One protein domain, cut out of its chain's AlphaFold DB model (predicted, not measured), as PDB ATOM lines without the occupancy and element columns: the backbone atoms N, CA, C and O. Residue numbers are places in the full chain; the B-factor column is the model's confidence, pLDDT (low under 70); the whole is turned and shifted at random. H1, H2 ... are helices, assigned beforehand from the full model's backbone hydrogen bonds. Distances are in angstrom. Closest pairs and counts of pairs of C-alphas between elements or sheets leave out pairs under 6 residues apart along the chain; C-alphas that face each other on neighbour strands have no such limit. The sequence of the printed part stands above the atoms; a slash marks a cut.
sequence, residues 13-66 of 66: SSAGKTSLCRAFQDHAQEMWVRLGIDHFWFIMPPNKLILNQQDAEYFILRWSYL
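AT A GLANCE: This is residues 13 to 66 of the 66 residues of the protein "Chloramphenicol phosphotransferase-like protein" of Legionella gratiana (UniProt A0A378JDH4). The model has little regular structure: a winding, flat and extended chain, with the longer helix H1 at one end of its longest axis, the short helix H2 near the middle, and a stretch without named element, residues 44 to 66, beyond it. Residues 60 to 66 stick out as a tail, and residues 26 to 31 stand free at the turn after H1. The printed part has 54 residues with two named helices, H1 then H2, and no named strand; the class is all helix, with 18 residues in named elements. The radius of gyration of the C-alphas is 16.2 A and the spans are 42 by 32 by 16 A.

HOW THE PARTS SIT: H1, residues 17 to 27, and H2, residues 37 to 43, are apart. A short link of 9 residues joins them. In both helices every O i to N i+4 pair is within hydrogen-bond range.

IN THESE COORDINATES: H1 measures 15.7 A from C-alpha 17 at (14.187, 34.526, 15.216) to C-alpha 27. H2 measures 10.4 A and ends at C-alpha 43, (-0.401, 27.746, 27.306).

THE WHOLE: The C-alphas farthest apart, of His 27 and Ser 64, are 43.4 A apart. The printed part has no cut. Residue 51 and residues 53 to 66 have pLDDT under 70.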
ATOM      1  N   SER A  13      10.093  29.643   9.278       91.81
ATOM      2  CA  SER A  13      10.386  28.676  10.346       91.81
ATOM      3  C   SER A  13      11.887  28.356  10.361       91.81
ATOM      4  O   SER A  13      12.524  28.326   9.311       91.81
ATOM      5  N   SER A  14      12.479  28.220  11.548       94.31
ATOM      6  CA  SER A  14      13.930  28.032  11.754       94.31
ATOM      7  C   SER A  14      14.871  29.159  11.292       94.31
ATOM      8  O   SER A  14      16.080  29.024  11.452       94.31
ATOM      9  N   ALA A  15      14.376  30.316  10.836       97.31
ATOM     10  CA  ALA A  15      15.213  31.449  10.397       97.31
ATOM     11  C   ALA A  15      16.013  32.170  11.515       97.31
ATOM     12  O   ALA A  15      16.464  33.294  11.330       97.31
ATOM     13  N   GLY A  16      16.144  31.585  12.710       97.06
ATOM     14  CA  GLY A  16      16.941  32.164  13.800       97.06
ATOM     15  C   GLY A  16      16.262  33.266  14.625       97.06
ATOM     16  O   GLY A  16      16.921  33.889  15.450       97.06
ATOM     17  N   LYS A  17      14.945  33.485  14.480       97.12
ATOM     18  CA  LYS A  17      14.187  34.526  15.216       97.12
ATOM     19  C   LYS A  17      14.383  34.460  16.735       97.12
ATOM     20  O   LYS A  17      14.625  35.474  17.378       97.12
ATOM     21  N   THR A  18      14.310  33.259  17.312       96.06
ATOM     22  CA  THR A  18      14.494  33.064  18.758       96.06
ATOM     23  C   THR A  18      15.909  33.422  19.203       96.06
ATOM     24  O   THR A  18      16.067  34.059  20.242       96.06
ATOM     25  N   SER A  19      16.922  33.062  18.412       97.44
ATOM     26  CA  SER A  19      18.319  33.416  18.682       97.44
ATOM     27  C   SER A  19      18.534  34.927  18.601       97.44
ATOM     28  O   SER A  19      19.137  35.498  19.503       97.44
ATOM     29  N   LEU A  20      17.964  35.582  17.584       97.94
ATOM     30  CA  LEU A  20      18.011  37.037  17.433       97.94
ATOM     31  C   LEU A  20      17.386  37.756  18.636       97.94
ATOM     32  O   LEU A  20      18.001  38.661  19.190       97.94
ATOM     33  N   CYS A  21      16.190  37.346  19.070       97.38
ATOM     34  CA  CYS A  21      15.532  37.972  20.218       97.38
ATOM     35  C   CYS A  21      16.327  37.800  21.520       97.38
ATOM     36  O   CYS A  21      16.354  38.728  22.319       97.38
ATOM     37  N   ARG A  22      16.975  36.644  21.731       97.38
ATOM     38  CA  ARG A  22      17.838  36.411  22.904       97.38
ATOM     39  C   ARG A  22      19.058  37.327  22.884       97.38
ATOM     40  O   ARG A  22      19.247  38.073  23.832       97.38
ATOM     41  N   ALA A  23      19.786  37.366  21.765       98.25
ATOM     42  CA  ALA A  23      20.927  38.267  21.608       98.25
ATOM     43  C   ALA A  23      20.522  39.739  21.810       98.25
ATOM     44  O   ALA A  23      21.220  40.497  22.470       98.25
ATOM     45  N   PHE A  24      19.357  40.150  21.300       98.06
ATOM     46  CA  PHE A  24      18.820  41.485  21.569       98.06
ATOM     47  C   PHE A  24      18.560  41.727  23.065       98.06
ATOM     48  O   PHE A  24      18.934  42.779  23.577       98.06
ATOM     49  N   GLN A  25      17.935  40.773  23.765       97.88
ATOM     50  CA  GLN A  25      17.668  40.878  25.205       97.88
ATOM     51  C   GLN A  25      18.961  40.980  26.026       97.88
ATOM     52  O   GLN A  25      18.991  41.761  26.973       97.88
ATOM     53  N   ASP A  26      20.023  40.277  25.629       98.19
ATOM     54  CA  ASP A  26      21.332  40.325  26.297       98.19
ATOM     55  C   ASP A  26      22.007  41.709  26.189       98.19
ATOM     56  O   ASP A  26      22.795  42.090  27.053       98.19
ATOM     57  N   HIS A  27      21.687  42.484  25.146       98.00
ATOM     58  CA  HIS A  27      22.261  43.813  24.894       98.00
ATOM     59  C   HIS A  27      21.325  44.986  25.236       98.00
ATOM     60  O   HIS A  27      21.738  46.148  25.168       98.00
ATOM     61  N   ALA A  28      20.061  44.727  25.572       97.50
ATOM     62  CA  ALA A  28      19.088  45.780  25.822       97.50
ATOM     63  C   ALA A  28      19.275  46.428  27.206       97.50
ATOM     64  O   ALA A  28      19.390  45.755  28.222       97.50
ATOM     65  N   GLN A  29      19.226  47.764  27.258       96.94
ATOM     66  CA  GLN A  29      19.307  48.525  28.518       96.94
ATOM     67  C   GLN A  29      17.999  48.532  29.327       96.94
ATOM     68  O   GLN A  29      17.991  48.888  30.502       96.94
ATOM     69  N   GLU A  30      16.877  48.183  28.696       95.69
ATOM     70  CA  GLU A  30      15.562  48.066  29.330       95.69
ATOM     71  C   GLU A  30      15.110  46.598  29.275       95.69
ATOM     72  O   GLU A  30      15.540  45.846  28.403       95.69
ATOM     73  N   MET A  31      14.214  46.184  30.174       95.00
ATOM     74  CA  MET A  31      13.637  44.839  30.138       95.00
ATOM     75  C   MET A  31      12.689  44.685  28.942       95.00
ATOM     76  O   MET A  31      11.760  45.475  28.774       95.00
ATOM     77  N   TRP A  32      12.878  43.621  28.160       97.56
ATOM     78  CA  TRP A  32      11.995  43.260  27.050       97.56
ATOM     79  C   TRP A  32      11.399  41.875  27.251       97.56
ATOM     80  O   TRP A  32      12.117  40.910  27.511       97.56
ATOM     81  N   VAL A  33      10.086  41.762  27.057       96.25
ATOM     82  CA  VAL A  33       9.388  40.474  27.049       96.25
ATOM     83  C   VAL A  33       9.375  39.928  25.624       96.25
ATOM     84  O   VAL A  33       8.884  40.579  24.702       96.25
ATOM     85  N   ARG A  34       9.896  38.713  25.441       95.75
ATOM     86  CA  ARG A  34       9.816  37.984  24.171       95.75
ATOM     87  C   ARG A  34       8.536  37.154  24.151       95.75
ATOM     88  O   ARG A  34       8.426  36.184  24.891       95.75
ATOM     89  N   LEU A  35       7.615  37.494  23.254       94.94
ATOM     90  CA  LEU A  35       6.415  36.709  22.960       94.94
ATOM     91  C   LEU A  35       6.481  36.188  21.524       94.94
ATOM     92  O   LEU A  35       7.100  36.794  20.654       94.94
ATOM     93  N   GLY A  36       5.872  35.034  21.280       92.06
ATOM     94  CA  GLY A  36       5.873  34.382  19.972       92.06
ATOM     95  C   GLY A  36       4.904  33.212  19.963       92.06
ATOM     96  O   GLY A  36       4.488  32.773  21.035       92.06
ATOM     97  N   ILE A  37       4.564  32.720  18.770       87.25
ATOM     98  CA  ILE A  37       3.552  31.671  18.582       87.25
ATOM     99  C   ILE A  37       3.820  30.429  19.445       87.25
ATOM    100  O   ILE A  37       2.900  29.926  20.081       87.25
ATOM    101  N   ASP A  38       5.089  30.039  19.590       88.12
ATOM    102  CA  ASP A  38       5.502  28.900  20.414       88.12
ATOM    103  C   ASP A  38       5.069  29.047  21.884       88.12
ATOM    104  O   ASP A  38       4.634  28.081  22.502       88.12
ATOM    105  N   HIS A  39       5.130  30.257  22.457       90.44
ATOM    106  CA  HIS A  39       4.679  30.488  23.837       90.44
ATOM    107  C   HIS A  39       3.171  30.322  23.971       90.44
ATOM    108  O   HIS A  39       2.701  29.798  24.978       90.44
ATOM    109  N   PHE A  40       2.420  30.756  22.956       85.69
ATOM    110  CA  PHE A  40       0.974  30.592  22.945       85.69
ATOM    111  C   PHE A  40       0.596  29.112  22.852       85.69
ATOM    112  O   PHE A  40      -0.322  28.685  23.541       85.69
ATOM    113  N   TRP A  41       1.342  28.304  22.098       85.31
ATOM    114  CA  TRP A  41       1.131  26.855  22.059       85.31
ATOM    115  C   TRP A  41       1.300  26.185  23.423       85.31
ATOM    116  O   TRP A  41       0.474  25.350  23.781       85.31
ATOM    117  N   PHE A  42       2.307  26.579  24.209       84.56
ATOM    118  CA  PHE A  42       2.546  26.000  25.538       84.56
ATOM    119  C   PHE A  42       1.452  26.302  26.567       84.56
ATOM    120  O   PHE A  42       1.322  25.561  27.537       84.56
ATOM    121  N   ILE A  43       0.684  27.379  26.384       85.81
ATOM    122  CA  ILE A  43      -0.401  27.746  27.306       85.81
ATOM    123  C   ILE A  43      -1.768  27.224  26.859       85.81
ATOM    124  O   ILE A  43      -2.735  27.338  27.613       85.81
ATOM    125  N   MET A  44      -1.887  26.682  25.643       83.56
ATOM    126  CA  MET A  44      -3.157  26.131  25.182       83.56
ATOM    127  C   MET A  44      -3.466  24.796  25.876       83.56
ATOM    128  O   MET A  44      -2.557  23.995  26.104       83.56
ATOM    129  N   PRO A  45      -4.751  24.500  26.155       84.12
ATOM    130  CA  PRO A  45      -5.181  23.163  26.538       84.12
ATOM    131  C   PRO A  45      -4.690  22.127  25.510       84.12
ATOM    132  O   PRO A  45      -4.822  22.371  24.307       84.12
ATOM    133  N   PRO A  46      -4.161  20.962  25.933       80.81
ATOM    134  CA  PRO A  46      -3.564  19.990  25.013       80.81
ATOM    135  C   PRO A  46      -4.497  19.535  23.883       80.81
ATOM    136  O   PRO A  46      -4.068  19.389  22.742       80.81
ATOM    137  N   ASN A  47      -5.793  19.382  24.170       79.31
ATOM    138  CA  ASN A  47      -6.814  19.007  23.186       79.31
ATOM    139  C   ASN A  47      -7.131  20.109  22.159       79.31
ATOM    140  O   ASN A  47      -7.899  19.870  21.234       79.31
ATOM    141  N   LYS A  48      -6.570  21.308  22.327       75.94
ATOM    142  CA  LYS A  48      -6.732  22.457  21.428       75.94
ATOM    143  C   LYS A  48      -5.452  22.777  20.651       75.94
ATOM    144  O   LYS A  48      -5.484  23.596  19.738       75.94
ATOM    145  N   LEU A  49      -4.337  22.103  20.953       75.25
ATOM    146  CA  LEU A  49      -3.076  22.179  20.204       75.25
ATOM    147  C   LEU A  49      -3.026  21.137  19.070       75.25
ATOM    148  O   LEU A  49      -1.997  20.525  18.794       75.25
ATOM    149  N   ILE A  50      -4.153  20.899  18.405       75.62
ATOM    150  CA  ILE A  50      -4.232  19.963  17.285       75.62
ATOM    151  C   ILE A  50      -4.130  20.781  15.994       75.62
ATOM    152  O   ILE A  50      -5.126  21.234  15.449       75.62
ATOM    153  N   LEU A  51      -2.903  21.016  15.516       69.69
ATOM    154  CA  LEU A  51      -2.637  21.931  14.387       69.69
ATOM    155  C   LEU A  51      -3.264  21.488  13.053       69.69
ATOM    156  O   LEU A  51      -3.381  22.292  12.132       69.69
ATOM    157  N   ASN A  52      -3.647  20.216  12.933       71.69
ATOM    158  CA  ASN A  52      -4.308  19.652  11.755       71.69
ATOM    159  C   ASN A  52      -5.840  19.569  11.892       71.69
ATOM    160  O   ASN A  52      -6.490  19.037  10.995       71.69
ATOM    161  N   GLN A  53      -6.420  20.075  12.984       68.19
ATOM    162  CA  GLN A  53      -7.865  20.130  13.186       68.19
ATOM    163  C   GLN A  53      -8.281  21.557  13.532       68.19
ATOM    164  O   GLN A  53      -7.723  22.194  14.421       68.19
ATOM    165  N   GLN A  54      -9.281  22.071  12.823       62.97
ATOM    166  CA  GLN A  54      -9.901  23.338  13.183       62.97
ATOM    167  C   GLN A  54     -11.041  23.055  14.153       62.97
ATOM    168  O   GLN A  54     -12.062  22.487  13.772       62.97
ATOM    169  N   ASP A  55     -10.870  23.456  15.409       68.00
ATOM    170  CA  ASP A  55     -11.986  23.549  16.340       68.00
ATOM    171  C   ASP A  55     -12.688  24.890  16.108       68.00
ATOM    172  O   ASP A  55     -12.242  25.943  16.577       68.00
ATOM    173  N   ALA A  56     -13.755  24.843  15.309       66.00
ATOM    174  CA  ALA A  56     -14.492  26.023  14.886       66.00
ATOM    175  C   ALA A  56     -15.065  26.818  16.066       66.00
ATOM    176  O   ALA A  56     -15.230  28.020  15.917       66.00
ATOM    177  N   GLU A  57     -15.328  26.202  17.225       66.56
ATOM    178  CA  GLU A  57     -15.879  26.897  18.396       66.56
ATOM    179  C   GLU A  57     -14.800  27.491  19.314       66.56
ATOM    180  O   GLU A  57     -15.084  28.417  20.075       66.56
ATOM    181  N   TYR A  58     -13.557  27.001  19.251       65.12
ATOM    182  CA  TYR A  58     -12.493  27.412  20.174       65.12
ATOM    183  C   TYR A  58     -11.779  28.714  19.779       65.12
ATOM    184  O   TYR A  58     -11.335  29.463  20.648       65.12
ATOM    185  N   PHE A  59     -11.668  29.003  18.480       59.50
ATOM    186  CA  PHE A  59     -10.980  30.204  17.980       59.50
ATOM    187  C   PHE A  59     -11.902  31.414  17.789       59.50
ATOM    188  O   PHE A  59     -11.439  32.482  17.377       59.50
ATOM    189  N   ILE A  60     -13.196  31.288  18.094       54.16
ATOM    190  CA  ILE A  60     -14.113  32.420  17.998       54.16
ATOM    191  C   ILE A  60     -13.912  33.293  19.234       54.16
ATOM    192  O   ILE A  60     -14.314  32.940  20.343       54.16
ATOM    193  N   LEU A  61     -13.335  34.479  19.032       50.75
ATOM    194  CA  LEU A  61     -13.582  35.620  19.909       50.75
ATOM    195  C   LEU A  61     -15.101  35.809  19.989       50.75
ATOM    196  O   LEU A  61     -15.718  36.395  19.099       50.75
ATOM    197  N   ARG A  62     -15.732  35.263  21.030       50.44
ATOM    198  CA  ARG A  62     -17.141  35.514  21.315       50.44
ATOM    199  C   ARG A  62     -17.247  36.966  21.777       50.44
ATOM    200  O   ARG A  62     -17.067  37.270  22.951       50.44
ATOM    201  N   TRP A  63     -17.562  37.861  20.847       48.69
ATOM    202  CA  TRP A  63     -17.964  39.248  21.097       48.69
ATOM    203  C   TRP A  63     -19.344  39.308  21.784       48.69
ATOM    204  O   TRP A  63     -20.271  39.905  21.256       48.69
ATOM    205  N   SER A  64     -19.536  38.613  22.910       52.66
ATOM    206  CA  SER A  64     -20.841  38.524  23.602       52.66
ATOM    207  C   SER A  64     -20.830  39.070  25.033       52.66
ATOM    208  O   SER A  64     -21.742  38.785  25.797       52.66
ATOM    209  N   TYR A  65     -19.837  39.889  25.390       49.06
ATOM    210  CA  TYR A  65     -19.791  40.566  26.694       49.06
ATOM    211  C   TYR A  65     -19.476  42.068  26.578       49.06
ATOM    212  O   TYR A  65     -18.685  42.594  27.359       49.06
ATOM    213  N   LEU A  66     -20.086  42.747  25.601       43.91
ATOM    214  CA  LEU A  66     -20.279  44.201  25.596       43.91
ATOM    215  C   LEU A  66     -21.743  44.503  25.286       43.91
ATOM    216  O   LEU A  66     -22.262  43.868  24.340       43.91
TER     217      LEU A  66